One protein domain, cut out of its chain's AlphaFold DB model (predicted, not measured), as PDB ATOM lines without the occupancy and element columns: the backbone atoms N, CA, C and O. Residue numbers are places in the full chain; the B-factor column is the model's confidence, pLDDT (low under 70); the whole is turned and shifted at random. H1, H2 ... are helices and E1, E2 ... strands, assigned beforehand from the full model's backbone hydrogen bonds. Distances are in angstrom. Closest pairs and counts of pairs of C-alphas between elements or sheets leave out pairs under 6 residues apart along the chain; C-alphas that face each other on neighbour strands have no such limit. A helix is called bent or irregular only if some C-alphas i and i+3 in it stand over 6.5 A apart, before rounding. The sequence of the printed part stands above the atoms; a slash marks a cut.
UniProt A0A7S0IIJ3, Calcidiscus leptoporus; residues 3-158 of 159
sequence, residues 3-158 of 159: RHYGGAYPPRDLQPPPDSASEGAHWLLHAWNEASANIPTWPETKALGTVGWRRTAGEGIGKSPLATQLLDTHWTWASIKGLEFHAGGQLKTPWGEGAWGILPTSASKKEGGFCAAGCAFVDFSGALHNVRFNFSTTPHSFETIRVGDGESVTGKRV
ATOM      1  N   ARG A   3      -8.907-139.621  21.616       58.66
ATOM      2  CA  ARG A   3      -8.114-138.720  22.471       58.66
ATOM      3  C   ARG A   3      -6.612-138.981  22.347       58.66
ATOM      4  O   ARG A   3      -5.830-138.055  22.490       58.66
ATOM      5  N   HIS A   4      -6.217-140.210  22.005       68.25
ATOM      6  CA  HIS A   4      -4.817-140.560  21.747       68.25
ATOM      7  C   HIS A   4      -4.253-139.900  20.473       68.25
ATOM      8  O   HIS A   4      -3.045-139.752  20.339       68.25
ATOM      9  N   TYR A   5      -5.128-139.472  19.562       70.06
ATOM     10  CA  TYR A   5      -4.782-138.906  18.258       70.06
ATOM     11  C   TYR A   5      -5.193-137.432  18.153       70.06
ATOM     12  O   TYR A   5      -5.552-136.970  17.077       70.06
ATOM     13  N   GLY A   6      -5.274-136.702  19.272       69.00
ATOM     14  CA  GLY A   6      -5.647-135.281  19.245       69.00
ATOM     15  C   GLY A   6      -7.001-135.002  18.571       69.00
ATOM     16  O   GLY A   6      -7.190-133.945  17.981       69.00
ATOM     17  N   GLY A   7      -7.933-135.965  18.597       71.38
ATOM     18  CA  GLY A   7      -9.217-135.874  17.890       71.38
ATOM     19  C   GLY A   7      -9.193-136.330  16.424       71.38
ATOM     20  O   GLY A   7     -10.262-136.478  15.829       71.38
ATOM     21  N   ALA A   8      -8.022-136.624  15.858       74.56
ATOM     22  CA  ALA A   8      -7.864-137.197  14.527       74.56
ATOM     23  C   ALA A   8      -8.213-138.699  14.480       74.56
ATOM     24  O   ALA A   8      -8.400-139.373  15.499       74.56
ATOM     25  N   TYR A   9      -8.311-139.234  13.260       79.31
ATOM     26  CA  TYR A   9      -8.441-140.673  13.041       79.31
ATOM     27  C   TYR A   9      -7.070-141.362  13.146       79.31
ATOM     28  O   TYR A   9      -6.063-140.759  12.757       79.31
ATOM     29  N   PRO A  10      -7.016-142.618  13.629       80.56
ATOM     30  CA  PRO A  10      -5.791-143.410  13.604       80.56
ATOM     31  C   PRO A  10      -5.271-143.587  12.167       80.56
ATOM     32  O   PRO A  10      -6.081-143.812  11.260       80.56
ATOM     33  N   PRO A  11      -3.950-143.507  11.923       80.38
ATOM     34  CA  PRO A  11      -3.388-143.800  10.609       80.38
ATOM     35  C   PRO A  11      -3.544-145.286  10.251       80.38
ATOM     36  O   PRO A  11      -3.667-146.133  11.134       80.38
ATOM     37  N   ARG A  12      -3.515-145.592   8.946       81.56
ATOM     38  CA  ARG A  12      -3.541-146.975   8.431       81.56
ATOM     39  C   ARG A  12      -2.249-147.746   8.719       81.56
ATOM     40  O   ARG A  12      -2.283-148.949   8.921       81.56
ATOM     41  N   ASP A  13      -1.126-147.032   8.766       78.62
ATOM     42  CA  ASP A  13       0.191-147.570   9.100       78.62
ATOM     43  C   ASP A  13       0.582-147.114  10.501       78.62
ATOM     44  O   ASP A  13       1.389-146.190  10.677       78.62
ATOM     45  N   LEU A  14      -0.034-147.723  11.516       82.62
ATOM     46  CA  LEU A  14       0.415-147.501  12.882       82.62
ATOM     47  C   LEU A  14       1.872-147.938  13.013       82.62
ATOM     48  O   LEU A  14       2.342-148.866  12.348       82.62
ATOM     49  N   GLN A  15       2.594-147.228  13.871       80.38
ATOM     50  CA  GLN A  15       3.980-147.543  14.173       80.38
ATOM     51  C   GLN A  15       4.058-148.943  14.799       80.38
ATOM     52  O   GLN A  15       3.042-149.444  15.271       80.38
ATOM     53  N   PRO A  16       5.215-149.613  14.796       80.81
ATOM     54  CA  PRO A  16       5.383-150.874  15.486       80.81
ATOM     55  C   PRO A  16       5.587-150.675  16.994       80.81
ATOM     56  O   PRO A  16       6.045-149.606  17.423       80.81
ATOM     57  N   PRO A  17       5.244-151.681  17.813       79.25
ATOM     58  CA  PRO A  17       5.671-151.719  19.198       79.25
ATOM     59  C   PRO A  17       7.189-151.924  19.313       79.25
ATOM     60  O   PRO A  17       7.840-152.283  18.328       79.25
ATOM     61  N   PRO A  18       7.743-151.694  20.515       74.69
ATOM     62  CA  PRO A  18       9.081-152.138  20.893       74.69
ATOM     63  C   PRO A  18       9.380-153.578  20.481       74.69
ATOM     64  O   PRO A  18       8.508-154.433  20.613       74.69
ATOM     65  N   ASP A  19      10.631-153.884  20.128       75.88
ATOM     66  CA  ASP A  19      11.066-155.269  19.839       75.88
ATOM     67  C   ASP A  19      10.864-156.215  21.037       75.88
ATOM     68  O   ASP A  19      10.795-157.430  20.887       75.88
ATOM     69  N   SER A  20      10.808-155.654  22.247       74.88
ATOM     70  CA  SER A  20      10.583-156.388  23.498       74.88
ATOM     71  C   SER A  20       9.106-156.577  23.849       74.88
ATOM     72  O   SER A  20       8.793-157.175  24.881       74.88
ATOM     73  N   ALA A  21       8.188-156.044  23.039       82.25
ATOM     74  CA  ALA A  21       6.765-156.180  23.288       82.25
ATOM     75  C   ALA A  21       6.302-157.631  23.105       82.25
ATOM     76  O   ALA A  21       6.924-158.441  22.421       82.25
ATOM     77  N   SER A  22       5.175-157.970  23.732       85.88
ATOM     78  CA  SER A  22       4.594-159.302  23.590       85.88
ATOM     79  C   SER A  22       4.118-159.553  22.158       85.88
ATOM     80  O   SER A  22       3.674-158.632  21.468       85.88
ATOM     81  N   GLU A  23       4.105-160.819  21.736       87.81
ATOM     82  CA  GLU A  23       3.582-161.220  20.421       87.81
ATOM     83  C   GLU A  23       2.157-160.705  20.175       87.81
ATOM     84  O   GLU A  23       1.818-160.316  19.059       87.81
ATOM     85  N   GLY A  24       1.338-160.609  21.228       88.62
ATOM     86  CA  GLY A  24      -0.007-160.041  21.147       88.62
ATOM     87  C   GLY A  24      -0.036-158.574  20.701       88.62
ATOM     88  O   GLY A  24      -0.934-158.189  19.955       88.62
ATOM     89  N   ALA A  25       0.947-157.757  21.095       86.25
ATOM     90  CA  ALA A  25       1.046-156.364  20.649       86.25
ATOM     91  C   ALA A  25       1.379-156.274  19.153       86.25
ATOM     92  O   ALA A  25       0.786-155.469  18.432       86.25
ATOM     93  N   HIS A  26       2.283-157.135  18.680       86.31
ATOM     94  CA  HIS A  26       2.609-157.241  17.259       86.31
ATOM     95  C   HIS A  26       1.406-157.742  16.453       86.31
ATOM     96  O   HIS A  26       1.048-157.134  15.446       86.31
ATOM     97  N   TRP A  27       0.727-158.793  16.919       90.12
ATOM     98  CA  TRP A  27      -0.476-159.313  16.270       90.12
ATOM     99  C   TRP A  27      -1.574-158.250  16.166       90.12
ATOM    100  O   TRP A  27      -2.133-158.044  15.090       90.12
ATOM    101  N   LEU A  28      -1.843-157.523  17.256       89.62
ATOM    102  CA  LEU A  28      -2.876-156.488  17.281       89.62
ATOM    103  C   LEU A  28      -2.574-155.353  16.294       89.62
ATOM    104  O   LEU A  28      -3.482-154.875  15.614       89.62
ATOM    105  N   LEU A  29      -1.308-154.940  16.187       88.75
ATOM    106  CA  LEU A  29      -0.870-154.000  15.156       88.75
ATOM    107  C   LEU A  29      -1.173-154.526  13.753       88.75
ATOM    108  O   LEU A  29      -1.739-153.796  12.940       88.75
ATOM    109  N   HIS A  30      -0.784-155.769  13.460       88.94
ATOM    110  CA  HIS A  30      -0.993-156.359  12.141       88.94
ATOM    111  C   HIS A  30      -2.478-156.416  11.784       88.94
ATOM    112  O   HIS A  30      -2.856-155.929  10.720       88.94
ATOM    113  N   ALA A  31      -3.317-156.901  12.703       90.62
ATOM    114  CA  ALA A  31      -4.762-156.965  12.517       90.62
ATOM    115  C   ALA A  31      -5.382-155.573  12.294       90.62
ATOM    116  O   ALA A  31      -6.242-155.406  11.430       90.62
ATOM    117  N   TRP A  32      -4.932-154.551  13.033       88.94
ATOM    118  CA  TRP A  32      -5.408-153.179  12.843       88.94
ATOM    119  C   TRP A  32      -5.032-152.625  11.468       88.94
ATOM    120  O   TRP A  32      -5.884-152.086  10.755       88.94
ATOM    121  N   ASN A  33      -3.759-152.739  11.092       88.56
ATOM    122  CA  ASN A  33      -3.272-152.213   9.823       88.56
ATOM    123  C   ASN A  33      -3.945-152.936   8.644       88.56
ATOM    124  O   ASN A  33      -4.393-152.275   7.711       88.56
ATOM    125  N   GLU A  34      -4.123-154.258   8.722       90.50
ATOM    126  CA  GLU A  34      -4.875-155.041   7.733       90.50
ATOM    127  C   GLU A  34      -6.331-154.569   7.620       90.50
ATOM    128  O   GLU A  34      -6.797-154.248   6.524       90.50
ATOM    129  N   ALA A  35      -7.050-154.473   8.740       90.38
ATOM    130  CA  ALA A  35      -8.443-154.040   8.736       90.38
ATOM    131  C   ALA A  35      -8.589-152.618   8.178       90.38
ATOM    132  O   ALA A  35      -9.412-152.372   7.296       90.38
ATOM    133  N   SER A  36      -7.762-151.682   8.650       88.62
ATOM    134  CA  SER A  36      -7.812-150.293   8.200       88.62
ATOM    135  C   SER A  36      -7.455-150.151   6.722       88.62
ATOM    136  O   SER A  36      -8.086-149.344   6.050       88.62
ATOM    137  N   ALA A  37      -6.524-150.945   6.176       88.25
ATOM    138  CA  ALA A  37      -6.189-150.964   4.748       88.25
ATOM    139  C   ALA A  37      -7.375-151.406   3.871       88.25
ATOM    140  O   ALA A  37      -7.584-150.850   2.795       88.25
ATOM    141  N   ASN A  38      -8.199-152.332   4.365       91.31
ATOM    142  CA  ASN A  38      -9.339-152.883   3.634       91.31
ATOM    143  C   ASN A  38     -10.634-152.056   3.747       91.31
ATOM    144  O   ASN A  38     -11.651-152.440   3.173       91.31
ATOM    145  N   ILE A  39     -10.624-150.911   4.441       90.50
ATOM    146  CA  ILE A  39     -11.768-149.988   4.512       90.50
ATOM    147  C   ILE A  39     -11.537-148.830   3.522       90.50
ATOM    148  O   ILE A  39     -10.696-147.964   3.783       90.50
ATOM    149  N   PRO A  40     -12.265-148.749   2.389       90.50
ATOM    150  CA  PRO A  40     -12.023-147.714   1.378       90.50
ATOM    151  C   PRO A  40     -12.231-146.295   1.911       90.50
ATOM    152  O   PRO A  40     -11.451-145.397   1.621       90.50
ATOM    153  N   THR A  41     -13.233-146.107   2.770       91.00
ATOM    154  CA  THR A  41     -13.613-144.808   3.341       91.00
ATOM    155  C   THR A  41     -12.845-144.450   4.616       91.00
ATOM    156  O   THR A  41     -13.292-143.585   5.371       91.00
ATOM    157  N   TRP A  42     -11.733-145.132   4.923       87.19
ATOM    158  CA  TRP A  42     -10.948-144.796   6.111       87.19
ATOM    159  C   TRP A  42     -10.368-143.384   5.963       87.19
ATOM    160  O   TRP A  42      -9.695-143.128   4.959       87.19
ATOM    161  N   PRO A  43     -10.590-142.477   6.932       85.00
ATOM    162  CA  PRO A  43     -10.186-141.086   6.786       85.00
ATOM    163  C   PRO A  43      -8.676-140.914   6.675       85.00
ATOM    164  O   PRO A  43      -7.896-141.585   7.357       85.00
ATOM    165  N   GLU A  44      -8.268-139.950   5.855       82.44
ATOM    166  CA  GLU A  44      -6.906-139.444   5.898       82.44
ATOM    167  C   GLU A  44      -6.655-138.707   7.215       82.44
ATOM    168  O   GLU A  44      -7.548-138.136   7.843       82.44
ATOM    169  N   THR A  45      -5.410-138.739   7.660       79.88
ATOM    170  CA  THR A  45      -4.983-138.130   8.917       79.88
ATOM    171  C   THR A  45      -3.541-137.689   8.765       79.88
ATOM    172  O   THR A  45      -2.809-138.290   7.983       79.88
ATOM    173  N   LYS A  46      -3.100-136.678   9.511       73.88
ATOM    174  CA  LYS A  46      -1.670-136.360   9.679       73.88
ATOM    175  C   LYS A  46      -1.097-136.946  10.965       73.88
ATOM    176  O   LYS A  46       0.117-137.016  11.113       73.88
ATOM    177  N   ALA A  47      -1.963-137.460  11.837       74.94
ATOM    178  CA  ALA A  47      -1.541-138.163  13.030       74.94
ATOM    179  C   ALA A  47      -0.638-139.347  12.664       74.94
ATOM    180  O   ALA A  47      -0.856-140.064  11.671       74.94
ATOM    181  N   LEU A  48       0.375-139.541  13.495       76.44
ATOM    182  CA  LEU A  48       1.046-140.814  13.663       76.44
ATOM    183  C   LEU A  48       0.356-141.552  14.823       76.44
ATOM    184  O   LEU A  48      -0.620-141.079  15.400       76.44
ATOM    185  N   GLY A  49       0.834-142.736  15.179       74.44
ATOM    186  CA  GLY A  49       0.371-143.350  16.416       74.44
ATOM    187  C   GLY A  49       0.717-144.805  16.565       74.44
ATOM    188  O   GLY A  49       1.294-145.428  15.678       74.44
ATOM    189  N   THR A  50       0.347-145.310  17.730       72.44
ATOM    190  CA  THR A  50       0.492-146.694  18.158       72.44
ATOM    191  C   THR A  50      -0.896-147.278  18.415       72.44
ATOM    192  O   THR A  50      -1.854-146.533  18.629       72.44
ATOM    193  N   VAL A  51      -1.040-148.605  18.503       69.12
ATOM    194  CA  VAL A  51      -2.275-149.212  19.051       69.12
ATOM    195  C   VAL A  51      -2.289-149.105  20.591       69.12
ATOM    196  O   VAL A  51      -2.678-150.027  21.300       69.12
ATOM    197  N   GLY A  52      -1.829-147.980  21.147       68.75
ATOM    198  CA  GLY A  52      -1.897-147.681  22.577       68.75
ATOM    199  C   GLY A  52      -0.748-148.206  23.441       68.75
ATOM    200  O   GLY A  52      -0.815-148.038  24.659       68.75
ATOM    201  N   TRP A  53       0.317-148.788  22.878       70.75
ATOM    202  CA  TRP A  53       1.533-149.029  23.666       70.75
ATOM    203  C   TRP A  53       2.297-147.722  23.899       70.75
ATOM    204  O   TRP A  53       2.299-146.809  23.063       70.75
ATOM    205  N   ARG A  54       2.946-147.650  25.062       71.81
ATOM    206  CA  ARG A  54       3.840-146.556  25.445       71.81
ATOM    207  C   ARG A  54       5.261-146.872  24.999       71.81
ATOM    208  O   ARG A  54       5.631-148.038  24.897       71.81
ATOM    209  N   ARG A  55       6.047-145.829  24.742       82.06
ATOM    210  CA  ARG A  55       7.488-145.978  24.518       82.06
ATOM    211  C   ARG A  55       8.205-146.041  25.856       82.06
ATOM    212  O   ARG A  55       7.763-145.409  26.817       82.06
ATOM    213  N   THR A  56       9.292-146.798  25.911       86.81
ATOM    214  CA  THR A  56      10.050-146.987  27.150       86.81
ATOM    215  C   THR A  56      11.291-146.113  27.128       86.81
ATOM    216  O   THR A  56      12.036-146.121  26.149       86.81
ATOM    217  N   ALA A  57      11.528-145.358  28.201       92.00
ATOM    218  CA  ALA A  57      12.751-144.576  28.344       92.00
ATOM    219  C   ALA A  57      13.985-145.463  28.111       92.00
ATOM    220  O   ALA A  57      14.086-146.569  28.642       92.00
ATOM    221  N   GLY A  58      14.901-144.987  27.276       91.31
ATOM    222  CA  GLY A  58      16.187-145.632  27.036       91.31
ATOM    223  C   GLY A  58      16.155-146.738  25.990       91.31
ATOM    224  O   GLY A  58      17.198-147.292  25.635       91.31
ATOM    225  N   GLU A  59      14.978-147.042  25.455       89.31
ATOM    226  CA  GLU A  59      14.822-148.054  24.428       89.31
ATOM    227  C   GLU A  59      15.671-147.727  23.192       89.31
ATOM    228  O   GLU A  59      15.751-146.582  22.748       89.31
ATOM    229  N   GLY A  60      16.370-148.731  22.662       87.88
ATOM    230  CA  GLY A  60      17.208-148.596  21.468       87.88
ATOM    231  C   GLY A  60      18.504-147.786  21.640       87.88
ATOM    232  O   GLY A  60      19.335-147.814  20.731       87.88
ATOM    233  N   ILE A  61      18.740-147.124  22.784       91.62
ATOM    234  CA  ILE A  61      19.940-146.291  23.009       91.62
ATOM    235  C   ILE A  61      21.225-147.108  22.865       91.62
ATOM    236  O   ILE A  61      22.105-146.737  22.093       91.62
ATOM    237  N   GLY A  62      21.325-148.248  23.557       87.69
ATOM    238  CA  GLY A  62      22.568-149.032  23.632       87.69
ATOM    239  C   GLY A  62      23.056-149.626  22.305       87.69
ATOM    240  O   GLY A  62      24.164-150.148  22.247       87.69
ATOM    241  N   LYS A  63      22.249-149.562  21.239       83.12
ATOM    242  CA  LYS A  63      22.555-150.127  19.914       83.12
ATOM    243  C   LYS A  63      22.682-149.057  18.821       83.12
ATOM    244  O   LYS A  63      22.815-149.408  17.652       83.12
ATOM    245  N   SER A  64      22.597-147.769  19.165       87.88
ATOM    246  CA  SER A  64      22.389-146.697  18.187       87.88
ATOM    247  C   SER A  64      23.553-145.701  18.113       87.88
ATOM    248  O   SER A  64      23.797-144.978  19.080       87.88
ATOM    249  N   PRO A  65      24.204-145.547  16.942       90.75
ATOM    250  CA  PRO A  65      25.171-144.471  16.706       90.75
ATOM    251  C   PRO A  65      24.563-143.067  16.830       90.75
ATOM    252  O   PRO A  65      25.269-142.115  17.160       90.75
ATOM    253  N   LEU A  66      23.257-142.926  16.566       92.12
ATOM    254  CA  LEU A  66      22.540-141.669  16.775       92.12
ATOM    255  C   LEU A  66      22.522-141.310  18.261       92.12
ATOM    256  O   LEU A  66      22.788-140.165  18.604       92.12
ATOM    257  N   ALA A  67      22.267-142.281  19.145       93.50
ATOM    258  CA  ALA A  67      22.204-142.017  20.578       93.50
ATOM    259  C   ALA A  67      23.529-141.453  21.114       93.50
ATOM    260  O   ALA A  67      23.515-140.460  21.835       93.50
ATOM    261  N   THR A  68      24.670-141.997  20.678       93.50
ATOM    262  CA  THR A  68      26.001-141.481  21.041       93.50
ATOM    263  C   THR A  68      26.196-140.011  20.659       93.50
ATOM    264  O   THR A  68      26.862-139.278  21.379       93.50
ATOM    265  N   GLN A  69      25.606-139.553  19.550       94.12
ATOM    266  CA  GLN A  69      25.708-138.153  19.117       94.12
ATOM    267  C   GLN A  69      24.799-137.196  19.899       94.12
ATOM    268  O   GLN A  69      24.987-135.982  19.813       94.12
ATOM    269  N   LEU A  70      23.807-137.726  20.618       95.81
ATOM    270  CA  LEU A  70      22.837-136.946  21.385       95.81
ATOM    271  C   LEU A  70      23.190-136.857  22.869       95.81
ATOM    272  O   LEU A  70      22.861-135.855  23.498       95.81
ATOM    273  N   LEU A  71      23.851-137.870  23.427       95.56
ATOM    274  CA  LEU A  71      24.175-137.910  24.851       95.56
ATOM    275  C   LEU A  71      24.968-136.676  25.303       95.56
ATOM    276  O   LEU A  71      25.940-136.280  24.662       95.56
ATOM    277  N   ASP A  72      24.516-136.079  26.407       91.75
ATOM    278  CA  ASP A  72      25.117-134.916  27.070       91.75
ATOM    279  C   ASP A  72      25.291-133.695  26.147       91.75
ATOM    280  O   ASP A  72      26.168-132.845  26.321       91.75
ATOM    281  N   THR A  73      24.418-133.587  25.142       95.44
ATOM    282  CA  THR A  73      24.348-132.436  24.242       95.44
ATOM    283  C   THR A  73      23.162-131.534  24.578       95.44
ATOM    284  O   THR A  73      22.109-131.999  25.011       95.44
ATOM    285  N   HIS A  74      23.330-130.231  24.345       96.75
ATOM    286  CA  HIS A  74      22.338-129.208  24.668       96.75
ATOM    287  C   HIS A  74      21.651-128.703  23.402       96.75
ATOM    288  O   HIS A  74      22.303-128.396  22.401       96.75
ATOM    289  N   TRP A  75      20.331-128.568  23.451       97.94
ATOM    290  CA  TRP A  75      19.518-128.152  22.316       97.94
ATOM    291  C   TRP A  75      18.462-127.125  22.712       97.94
ATOM    292  O   TRP A  75      18.131-126.908  23.884       97.94
ATOM    293  N   THR A  76      17.921-126.487  21.682       98.00
ATOM    294  CA  THR A  76      16.704-125.688  21.766       98.00
ATOM    295  C   THR A  76      15.493-126.497  21.315       98.00
ATOM    296  O   THR A  76      15.603-127.324  20.413       98.00
ATOM    297  N   TRP A  77      14.328-126.206  21.888       97.19
ATOM    298  CA  TRP A  77      13.020-126.645  21.409       97.19
ATOM    299  C   TRP A  77      12.186-125.410  21.086       97.19
ATOM    300  O   TRP A  77      11.955-124.596  21.977       97.19
ATOM    301  N   ALA A  78      11.783-125.220  19.825       95.38
ATOM    302  CA  ALA A  78      11.133-123.978  19.385       95.38
ATOM    303  C   ALA A  78      11.916-122.720  19.831       95.38
ATOM    304  O   ALA A  78      11.357-121.780  20.390       95.38
ATOM    305  N   SER A  79      13.242-122.741  19.645       96.31
ATOM    306  CA  SER A  79      14.179-121.683  20.067       96.31
ATOM    307  C   SER A  79      14.359-121.484  21.583       96.31
ATOM    308  O   SER A  79      15.190-120.668  21.982       96.31
ATOM    309  N   ILE A  80      13.680-122.254  22.436       97.06
ATOM    310  CA  ILE A  80      13.841-122.207  23.895       97.06
ATOM    311  C   ILE A  80      14.933-123.195  24.316       97.06
ATOM    312  O   ILE A  80      14.870-124.374  23.975       97.06
ATOM    313  N   LYS A  81      15.955-122.723  25.036       97.00
ATOM    314  CA  LYS A  81      17.078-123.548  25.519       97.00
ATOM    315  C   LYS A  81      16.664-124.431  26.693       97.00
ATOM    316  O   LYS A  81      15.871-123.993  27.521       97.00
ATOM    317  N   GLY A  82      17.288-125.601  26.810       95.19
ATOM    318  CA  GLY A  82      17.156-126.478  27.981       95.19
ATOM    319  C   GLY A  82      16.775-127.918  27.654       95.19
ATOM    320  O   GLY A  82      16.329-128.628  28.548       95.19
ATOM    321  N   LEU A  83      16.900-128.336  26.390       97.88
ATOM    322  CA  LEU A  83      16.704-129.726  25.992       97.88
ATOM    323  C   LEU A  83      18.040-130.477  26.070       97.88
ATOM    324  O   LEU A  83      18.971-130.133  25.340       97.88
ATOM    325  N   GLU A  84      18.129-131.490  26.929       97.56
ATOM    326  CA  GLU A  84      19.334-132.311  27.129       97.56
ATOM    327  C   GLU A  84      18.965-133.799  27.159       97.56
ATOM    328  O   GLU A  84      17.966-134.198  27.764       97.56
ATOM    329  N   PHE A  85      19.778-134.621  26.492       97.19
ATOM    330  CA  PHE A  85      19.582-136.066  26.382       97.19
ATOM    331  C   PHE A  85      20.583-136.791  27.283       97.19
ATOM    332  O   PHE A  85      21.786-136.740  27.032       97.19
ATOM    333  N   HIS A  86      20.101-137.498  28.303       96.81
ATOM    334  CA  HIS A  86      20.955-138.226  29.241       96.81
ATOM    335  C   HIS A  86      20.908-139.740  29.024       96.81
ATOM    336  O   HIS A  86      19.992-140.286  28.398       96.81
ATOM    337  N   ALA A  87      21.907-140.432  29.572       94.44
ATOM    338  CA  ALA A  87      21.965-141.887  29.570       94.44
ATOM    339  C   ALA A  87      20.710-142.514  30.208       94.44
ATOM    340  O   ALA A  87      20.026-141.905  31.029       94.44
ATOM    341  N   GLY A  88      20.376-143.741  29.797       92.69
ATOM    342  CA  GLY A  88      19.179-144.442  30.281       92.69
ATOM    343  C   GLY A  88      17.847-143.871  29.774       92.69
ATOM    344  O   GLY A  88      16.799-144.405  30.119       92.69
ATOM    345  N   GLY A  89      17.871-142.832  28.931       96.00
ATOM    346  CA  GLY A  89      16.669-142.270  28.319       96.00
ATOM    347  C   GLY A  89      15.988-141.169  29.115       96.00
ATOM    348  O   GLY A  89      14.841-140.851  28.814       96.00
ATOM    349  N   GLN A  90      16.654-140.580  30.109       97.06
ATOM    350  CA  GLN A  90      16.140-139.382  30.772       97.06
ATOM    351  C   GLN A  90      16.316-138.168  29.855       97.06
ATOM    352  O   GLN A  90      17.391-137.946  29.290       97.06
ATOM    353  N   LEU A  91      15.247-137.394  29.690       97.69
ATOM    354  CA  LEU A  91      15.240-136.155  28.925       97.69
ATOM    355  C   LEU A  91      15.023-134.990  29.886       97.69
ATOM    356  O   LEU A  91      14.024-134.954  30.604       97.69
ATOM    357  N   LYS A  92      15.920-134.013  29.872       97.56
ATOM    358  CA  LYS A  92      15.680-132.724  30.517       97.56
ATOM    359  C   LYS A  92      15.137-131.757  29.479       97.56
ATOM    360  O   LYS A  92      15.573-131.760  28.330       97.56
ATOM    361  N   THR A  93      14.163-130.954  29.879       96.81
ATOM    362  CA  THR A  93      13.490-129.980  29.021       96.81
ATOM    363  C   THR A  93      13.379-128.634  29.742       96.81
ATOM    364  O   THR A  93      13.485-128.579  30.971       96.81
ATOM    365  N   PRO A  94      13.076-127.538  29.023       93.06
ATOM    366  CA  PRO A  94      12.816-126.242  29.655       93.06
ATOM    367  C   PRO A  94      11.620-126.250  30.623       93.06
ATOM    368  O   PRO A  94      11.495-125.350  31.450       93.06
ATOM    369  N   TRP A  95      10.737-127.248  30.516       94.62
ATOM    370  CA  TRP A  95       9.484-127.346  31.270       94.62
ATOM    371  C   TRP A  95       9.481-128.477  32.304       94.62
ATOM    372  O   TRP A  95       8.433-128.793  32.862       94.62
ATOM    373  N   GLY A  96      10.638-129.092  32.562       94.94
ATOM    374  CA  GLY A  96      10.782-130.218  33.481       94.94
ATOM    375  C   GLY A  96      11.417-131.428  32.807       94.94
ATOM    376  O   GLY A  96      12.255-131.290  31.917       94.94
ATOM    377  N   GLU A  97      11.018-132.617  33.231       96.38
ATOM    378  CA  GLU A  97      11.617-133.874  32.782       96.38
ATOM    379  C   GLU A  97      10.721-134.632  31.798       96.38
ATOM    380  O   GLU A  97       9.510-134.412  31.703       96.38
ATOM    381  N   GLY A  98      11.340-135.549  31.065       95.69
ATOM    382  CA  GLY A  98      10.689-136.448  30.131       95.69
ATOM    383  C   GLY A  98      11.519-137.698  29.871       95.69
ATOM    384  O   GLY A  98      12.524-137.969  30.532       95.69
ATOM    385  N   ALA A  99      11.102-138.446  28.860       96.25
ATOM    386  CA  ALA A  99      11.773-139.646  28.396       96.25
ATOM    387  C   ALA A  99      12.204-139.504  26.936       96.25
ATOM    388  O   ALA A  99      11.556-138.828  26.136       96.25
ATOM    389  N   TRP A 100      13.275-140.193  26.568       96.44
ATOM    390  CA  TRP A 100      13.690-140.350  25.184       96.44
ATOM    391  C   TRP A 100      14.234-141.751  24.921       96.44
ATOM    392  O   TRP A 100      14.550-142.520  25.833       96.44
ATOM    393  N   GLY A 101      14.351-142.067  23.641       94.19
ATOM    394  CA  GLY A 101      14.958-143.293  23.152       94.19
ATOM    395  C   GLY A 101      15.038-143.275  21.635       94.19
ATOM    396  O   GLY A 101      14.767-142.257  20.993       94.19
ATOM    397  N   ILE A 102      15.420-144.399  21.049       92.19
ATOM    398  CA  ILE A 102      15.595-144.564  19.611       92.19
ATOM    399  C   ILE A 102      14.446-145.391  19.059       92.19
ATOM    400  O   ILE A 102      14.091-146.435  19.600       92.19
ATOM    401  N   LEU A 103      13.861-144.906  17.970       86.44
ATOM    402  CA  LEU A 103      12.813-145.626  17.269       86.44
ATOM    403  C   LEU A 103      13.405-146.761  16.431       86.44
ATOM    404  O   LEU A 103      14.471-146.579  15.834       86.44
ATOM    405  N   PRO A 104      12.701-147.900  16.314       76.06
ATOM    406  CA  PRO A 104      13.085-148.926  15.362       76.06
ATOM    407  C   PRO A 104      13.049-148.346  13.941       76.06
ATOM    408  O   PRO A 104      12.233-147.481  13.618       76.06
ATOM    409  N   THR A 105      13.924-148.822  13.060       68.38
ATOM    410  CA  THR A 105      14.022-148.350  11.663       68.38
ATOM    411  C   THR A 105      12.733-148.568  10.861       68.38
ATOM    412  O   THR A 105      12.491-147.889   9.867       68.38
ATOM    413  N   SER A 106      11.856-149.458  11.325       62.66
ATOM    414  CA  SER A 106      10.515-149.707  10.789       62.66
ATOM    415  C   SER A 106       9.435-148.739  11.306       62.66
ATOM    416  O   SER A 106       8.272-148.872  10.923       62.66
ATOM    417  N   ALA A 107       9.778-147.752  12.146       62.91
ATOM    418  CA  ALA A 107       8.813-146.911  12.860       62.91
ATOM    419  C   ALA A 107       8.060-145.864  12.026       62.91
ATOM    420  O   ALA A 107       7.190-145.182  12.562       62.91
ATOM    421  N   SER A 108       8.360-145.690  10.737       60.41
ATOM    422  CA  SER A 108       7.683-144.685   9.906       60.41
ATOM    423  C   SER A 108       7.541-145.133   8.459       60.41
ATOM    424  O   SER A 108       8.511-145.097   7.706       60.41
ATOM    425  N   LYS A 109       6.306-145.434   8.042       54.69
ATOM    426  CA  LYS A 109       5.942-145.645   6.628       54.69
ATOM    427  C   LYS A 109       5.171-144.475   5.996       54.69
ATOM    428  O   LYS A 109       4.852-144.526   4.816       54.69
ATOM    429  N   LYS A 110       4.904-143.402   6.749       53.81
ATOM    430  CA  LYS A 110       4.121-142.243   6.291       53.81
ATOM    431  C   LYS A 110       5.007-141.039   5.933       53.81
ATOM    432  O   LYS A 110       6.150-140.965   6.379       53.81
ATOM    433  N   GLU A 111       4.477-140.132   5.106       52.66
ATOM    434  CA  GLU A 111       5.111-138.873   4.655       52.66
ATOM    435  C   GLU A 111       6.528-139.036   4.072       52.66
ATOM    436  O   GLU A 111       7.454-138.304   4.407       52.66
ATOM    437  N   GLY A 112       6.725-140.037   3.211       57.66
ATOM    438  CA  GLY A 112       8.023-140.250   2.557       57.66
ATOM    439  C   GLY A 112       9.110-140.807   3.482       57.66
ATOM    440  O   GLY A 112      10.289-140.730   3.150       57.66
ATOM    441  N   GLY A 113       8.734-141.379   4.633       62.69
ATOM    442  CA  GLY A 113       9.679-142.047   5.523       62.69
ATOM    443  C   GLY A 113      10.424-141.075   6.432       62.69
ATOM    444  O   GLY A 113      11.646-141.148   6.526       62.69
ATOM    445  N   PHE A 114       9.701-140.193   7.139       76.44
ATOM    446  CA  PHE A 114      10.304-139.236   8.078       76.44
ATOM    447  C   PHE A 114      11.348-139.897   8.995       76.44
ATOM    448  O   PHE A 114      12.463-139.395   9.101       76.44
ATOM    449  N   CYS A 115      11.045-141.084   9.540       77.62
ATOM    450  CA  CYS A 115      11.983-141.878  10.346       77.62
ATOM    451  C   CYS A 115      12.637-143.076   9.640       77.62
ATOM    452  O   CYS A 115      13.194-143.939  10.315       77.62
ATOM    453  N   ALA A 116      12.618-143.142   8.306       66.19
ATOM    454  CA  ALA A 116      13.233-144.241   7.552       66.19
ATOM    455  C   ALA A 116      14.769-144.292   7.692       66.19
ATOM    456  O   ALA A 116      15.361-145.358   7.561       66.19
ATOM    457  N   ALA A 117      15.412-143.161   8.005       63.88
ATOM    458  CA  ALA A 117      16.858-143.058   8.231       63.88
ATOM    459  C   ALA A 117      17.262-143.128   9.723       63.88
ATOM    460  O   ALA A 117      18.398-142.810  10.071       63.88
ATOM    461  N   GLY A 118      16.340-143.537  10.603       77.62
ATOM    462  CA  GLY A 118      16.535-143.535  12.052       77.62
ATOM    463  C   GLY A 118      16.073-142.229  12.704       77.62
ATOM    464  O   GLY A 118      16.371-141.129  12.245       77.62
ATOM    465  N   CYS A 119      15.330-142.362  13.798       89.38
ATOM    466  CA  CYS A 119      14.807-141.254  14.592       89.38
ATOM    467  C   CYS A 119      14.989-141.547  16.074       89.38
ATOM    468  O   CYS A 119      15.004-142.705  16.494       89.38
ATOM    469  N   ALA A 120      15.008-140.489  16.872       93.44
ATOM    470  CA  ALA A 120      14.700-140.598  18.285       93.44
ATOM    471  C   ALA A 120      13.196-140.399  18.516       93.44
ATOM    472  O   ALA A 120      12.470-139.887  17.657       93.44
ATOM    473  N   PHE A 121      12.738-140.753  19.707       93.06
ATOM    474  CA  PHE A 121      11.535-140.168  20.265       93.06
ATOM    475  C   PHE A 121      11.850-139.319  21.480       93.06
ATOM    476  O   PHE A 121      12.832-139.567  22.174       93.06
ATOM    477  N   VAL A 122      10.958-138.377  21.761       94.81
ATOM    478  CA  VAL A 122      10.907-137.655  23.031       94.81
ATOM    479  C   VAL A 122       9.470-137.617  23.532       94.81
ATOM    480  O   VAL A 122       8.542-137.456  22.739       94.81
ATOM    481  N   ASP A 123       9.291-137.799  24.833       93.25
ATOM    482  CA  ASP A 123       8.008-137.763  25.529       93.25
ATOM    483  C   ASP A 123       8.142-136.846  26.744       93.25
ATOM    484  O   ASP A 123       8.893-137.140  27.676       93.25
ATOM    485  N   PHE A 124       7.462-135.705  26.713       94.12
ATOM    486  CA  PHE A 124       7.436-134.751  27.816       94.12
ATOM    487  C   PHE A 124       6.175-133.893  27.733       94.12
ATOM    488  O   PHE A 124       5.575-133.744  26.670       94.12
ATOM    489  N   SER A 125       5.750-133.315  28.861       90.56
ATOM    490  CA  SER A 125       4.543-132.465  28.929       90.56
ATOM    491  C   SER A 125       3.279-133.115  28.326       90.56
ATOM    492  O   SER A 125       2.408-132.430  27.796       90.56
ATOM    493  N   GLY A 126       3.180-134.449  28.389       86.62
ATOM    494  CA  GLY A 126       2.057-135.217  27.840       86.62
ATOM    495  C   GLY A 126       2.032-135.327  26.311       86.62
ATOM    496  O   GLY A 126       1.018-135.756  25.759       86.62
ATOM    497  N   ALA A 127       3.114-134.949  25.624       88.56
ATOM    498  CA  ALA A 127       3.226-134.978  24.174       88.56
ATOM    499  C   ALA A 127       4.380-135.880  23.717       88.56
ATOM    500  O   ALA A 127       5.540-135.685  24.078       88.56
ATOM    501  N   LEU A 128       4.049-136.839  22.849       89.19
ATOM    502  CA  LEU A 128       5.012-137.740  22.227       89.19
ATOM    503  C   LEU A 128       5.414-137.221  20.847       89.19
ATOM    504  O   LEU A 128       4.554-137.006  19.989       89.19
ATOM    505  N   HIS A 129       6.714-137.098  20.601       91.12
ATOM    506  CA  HIS A 129       7.269-136.649  19.328       91.12
ATOM    507  C   HIS A 129       8.229-137.681  18.734       91.12
ATOM    508  O   HIS A 129       8.975-138.359  19.443       91.12
ATOM    509  N   ASN A 130       8.233-137.765  17.406       90.69
ATOM    510  CA  ASN A 130       9.317-138.364  16.633       90.69
ATOM    511  C   ASN A 130      10.290-137.259  16.244       90.69
ATOM    512  O   ASN A 130       9.844-136.208  15.789       90.69
ATOM    513  N   VAL A 131      11.590-137.497  16.395       93.56
ATOM    514  CA  VAL A 131      12.631-136.487  16.180       93.56
ATOM    515  C   VAL A 131      13.655-137.002  15.180       93.56
ATOM    516  O   VAL A 131      14.287-138.038  15.408       93.56
ATOM    517  N   ARG A 132      13.843-136.251  14.094       92.62
ATOM    518  CA  ARG A 132      14.900-136.479  13.109       92.62
ATOM    519  C   ARG A 132      15.966-135.405  13.251       92.62
ATOM    520  O   ARG A 132      15.671-134.215  13.177       92.62
ATOM    521  N   PHE A 133      17.207-135.840  13.423       93.94
ATOM    522  CA  PHE A 133      18.355-134.954  13.560       93.94
ATOM    523  C   PHE A 133      19.084-134.784  12.232       93.94
ATOM    524  O   PHE A 133      19.231-135.726  11.454       93.94
ATOM    525  N   ASN A 134      19.588-133.576  12.013       93.12
ATOM    526  CA  ASN A 134      20.416-133.203  10.888       93.12
ATOM    527  C   ASN A 134      21.775-132.688  11.390       93.12
ATOM    528  O   ASN A 134      21.908-131.552  11.858       93.12
ATOM    529  N   PHE A 135      22.794-133.536  11.241       93.25
ATOM    530  CA  PHE A 135      24.177-133.243  11.615       93.25
ATOM    531  C   PHE A 135      25.011-132.638  10.468       93.25
ATOM    532  O   PHE A 135      26.192-132.385  10.665       93.25
ATOM    533  N   SER A 136      24.432-132.388   9.282       92.50
ATOM    534  CA  SER A 136      25.142-131.746   8.158       92.50
ATOM    535  C   SER A 136      25.076-130.213   8.177       92.50
ATOM    536  O   SER A 136      25.639-129.556   7.306       92.50
ATOM    537  N   THR A 137      24.388-129.634   9.166       90.75
ATOM    538  CA  THR A 137      24.200-128.184   9.326       90.75
ATOM    539  C   THR A 137      24.950-127.660  10.548       90.75
ATOM    540  O   THR A 137      25.145-128.394  11.515       90.75
ATOM    541  N   THR A 138      25.325-126.376  10.530       91.56
ATOM    542  CA  THR A 138      25.952-125.691  11.672       91.56
ATOM    543  C   THR A 138      25.154-124.428  12.039       91.56
ATOM    544  O   THR A 138      25.043-123.528  11.204       91.56
ATOM    545  N   PRO A 139      24.597-124.324  13.264       93.81
ATOM    546  CA  PRO A 139      24.553-125.385  14.267       93.81
ATOM    547  C   PRO A 139      23.717-126.572  13.777       93.81
ATOM    548  O   PRO A 139      22.799-126.404  12.972       93.81
ATOM    549  N   HIS A 140      24.028-127.758  14.302       96.88
ATOM    550  CA  HIS A 140      23.263-128.973  14.033       96.88
ATOM    551  C   HIS A 140      21.801-128.738  14.414       96.88
ATOM    552  O   HIS A 140      21.508-127.960  15.327       96.88
ATOM    553  N   SER A 141      20.875-129.403  13.739       96.75
ATOM    554  CA  SER A 141      19.447-129.138  13.905       96.75
ATOM    555  C   SER A 141      18.631-130.415  14.019       96.75
ATOM    556  O   SER A 141      19.129-131.512  13.780       96.75
ATOM    557  N   PHE A 142      17.375-130.274  14.422       95.62
ATOM    558  CA  PHE A 142      16.384-131.331  14.316       95.62
ATOM    559  C   PHE A 142      15.030-130.764  13.913       95.62
ATOM    560  O   PHE A 142      14.730-129.580  14.102       95.62
ATOM    561  N   GLU A 143      14.195-131.660  13.422       94.12
ATOM    562  CA  GLU A 143      12.776-131.462  13.170       94.12
ATOM    563  C   GLU A 143      11.986-132.565  13.871       94.12
ATOM    564  O   GLU A 143      12.492-133.669  14.112       94.12
ATOM    565  N   THR A 144      10.744-132.259  14.228       92.06
ATOM    566  CA  THR A 144       9.881-133.180  14.962       92.06
ATOM    567  C   THR A 144       8.505-133.266  14.344       92.06
ATOM    568  O   THR A 144       8.049-132.325  13.700       92.06
ATOM    569  N   ILE A 145       7.835-134.385  14.598       88.88
ATOM    570  CA  ILE A 145       6.405-134.555  14.352       88.88
ATOM    571  C   ILE A 145       5.782-135.091  15.636       88.88
ATOM    572  O   ILE A 145       6.187-136.147  16.138       88.88
ATOM    573  N   ARG A 146       4.799-134.368  16.177       88.19
ATOM    574  CA  ARG A 146       3.986-134.823  17.302       88.19
ATOM    575  C   ARG A 146       3.089-135.955  16.836       88.19
ATOM    576  O   ARG A 146       2.368-135.836  15.851       88.19
ATOM    577  N   VAL A 147       3.126-137.066  17.561       82.94
ATOM    578  CA  VAL A 147       2.458-138.299  17.150       82.94
ATOM    579  C   VAL A 147       0.942-138.110  17.077       82.94
ATOM    580  O   VAL A 147       0.336-138.556  16.114       82.94
ATOM    581  N   GLY A 148       0.336-137.395  18.027       79.44
ATOM    582  CA  GLY A 148      -1.121-137.261  18.110       79.44
ATOM    583  C   GLY A 148      -1.773-136.536  16.929       79.44
ATOM    584  O   GLY A 148      -2.818-136.970  16.471       79.44
ATOM    585  N   ASP A 149      -1.175-135.463  16.418       80.75
ATOM    586  CA  ASP A 149      -1.832-134.551  15.464       80.75
ATOM    587  C   ASP A 149      -0.935-134.065  14.320       80.75
ATOM    588  O   ASP A 149      -1.409-133.386  13.409       80.75
ATOM    589  N   GLY A 150       0.340-134.447  14.327       81.81
ATOM    590  CA  GLY A 150       1.295-134.069  13.297       81.81
ATOM    591  C   GLY A 150       1.886-132.669  13.464       81.81
ATOM    592  O   GLY A 150       2.555-132.204  12.545       81.81
ATOM    593  N   GLU A 151       1.667-131.982  14.595       86.88
ATOM    594  CA  GLU A 151       2.308-130.683  14.836       86.88
ATOM    595  C   GLU A 151       3.836-130.825  14.808       86.88
ATOM    596  O   GLU A 151       4.397-131.747  15.409       86.88
ATOM    597  N   SER A 152       4.518-129.915  14.114       90.00
ATOM    598  CA  SER A 152       5.968-129.948  13.970       90.00
ATOM    599  C   SER A 152       6.651-128.806  14.706       90.00
ATOM    600  O   SER A 152       6.198-127.663  14.727       90.00
ATOM    601  N   VAL A 153       7.791-129.134  15.307       93.94
ATOM    602  CA  VAL A 153       8.687-128.180  15.963       93.94
ATOM    603  C   VAL A 153      10.113-128.464  15.524       93.94
ATOM    604  O   VAL A 153      10.498-129.622  15.358       93.94
ATOM    605  N   THR A 154      10.913-127.414  15.376       96.75
ATOM    606  CA  THR A 154      12.346-127.517  15.089       96.75
ATOM    607  C   THR A 154      13.197-127.111  16.282       96.75
ATOM    608  O   THR A 154      12.786-126.298  17.117       96.75
ATOM    609  N   GLY A 155      14.429-127.604  16.304       97.38
ATOM    610  CA  GLY A 155      15.434-127.232  17.285       97.38
ATOM    611  C   GLY A 155      16.830-127.161  16.689       97.38
ATOM    612  O   GLY A 155      17.098-127.641  15.587       97.38
ATOM    613  N   LYS A 156      17.726-126.514  17.427       97.88
ATOM    614  CA  LYS A 156      19.139-126.342  17.076       97.88
ATOM    615  C   LYS A 156      20.017-126.659  18.272       97.88
ATOM    616  O   LYS A 156      19.645-126.333  19.403       97.88
ATOM    617  N   ARG A 157      21.176-127.253  18.005       97.19
ATOM    618  CA  ARG A 157      22.206-127.515  19.004       97.19
ATOM    619  C   ARG A 157      22.728-126.189  19.539       97.19
ATOM    620  O   ARG A 157      22.974-125.253  18.774       97.19
ATOM    621  N   VAL A 158      22.852-126.111  20.853       95.00
ATOM    622  CA  VAL A 158      23.501-125.005  21.548       95.00
ATOM    623  C   VAL A 158      24.990-125.339  21.621       95.00
ATOM    624  O   VAL A 158      25.343-126.489  21.886       95.00
TER     625      VAL A 158
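Overview. This is residues 3 to 158 of the 159 residues of a protein of Calcidiscus leptoporus (UniProt A0A7S0IIJ3). A single sheet of eight strands, E1 to E8, curls round into a small, nearly closed barrel with H2 at one end, and its two edge strands, E1 and E8, come side by side. The longer helix, H1, is well away from this barrel, toward one end of the longest axis, with long unnamed stretches, residues 3 to 22 and 38 to 64, on either side of it in the chain. The printed part has 156 residues, with two named helices and then eight named strands along the chain; the sheet's order is E1 E2 E3 E4 E5 E6 E7 E8, all antiparallel. The class is mixed, helices and strands, with 64 residues in named elements, under half. The whole is compact, with a radius of gyration of the C-alphas of 15.6 A, and its outline is elongated, with spans of 46 by 29 by 28 A.

Arrangement. H1, residues 23 to 37, is not on the sheet and is apart from H2, residues 65 to 70. H2 is on the sheet at a height of 8.0 A, only just over E5, residues 120 to 124, with 3 of its C-alphas falling on that strand; it runs slantwise to the strands, at 42 degrees to E5 on the local plane. Every O i to N i+4 pair is within hydrogen-bond range in H1, and 1 of 2 in H2. E1, residues 74 to 77, and E2, residues 80 to 85, form a hairpin, with N 75 and O 83 2.8 A apart. E2 is staggered, pairing with E1 over residues 80 to 84 and with E3, residues 90 to 93, over 84 to 85; N 84 and O 92 are 2.9 A apart. E3 pairs with E4, residues 96 to 102, through N 93 and O 96 at 2.8 A, and E4 with E5 through N 99 and O 123 at 2.8 A. E6, residues 127 to 134, follows, with N 129 and O 122 2.8 A apart. E7, residues 141 to 146, pairs with E6 through N 134 and O 141 at 2.8 A, and E8, residues 154 to 156, with E7 through N 142 and O 155 at 2.9 A. These strands form a meander, each the antiparallel neighbour of the one before, and a folded sheet, bent back so that E1 E2 E3 face E5 E6 E7 E8 with E4 as the hinge. The closest C-alphas of E1 and E8, those of Trp 77 and Gly 155, are 4.8 A apart.

Along the chain. H1 begins at C-alpha 23 (3.582, -161.220, 20.421) and is 21.1 A long; H2 is 9.2 A. E1 begins at C-alpha 74 (22.338, -129.208, 24.668). E4 is 20.5 A long, E6 21.8 A and E7 16.8 A. E8 ends at C-alpha 156 (19.139, -126.342, 17.076).

Size, cuts and confidence. The two C-alphas farthest apart, those of Pro 40 and Asp 72, are 46.9 A apart. The printed part has no cut. The links H1 to H2 and E4 to E5 are long, with 27 and 17 residues. The mean pLDDT of the printed part is 86.2; residues 3 to 4, 6, 51 to 52, 105 to 113 and 116 to 117 are under 70.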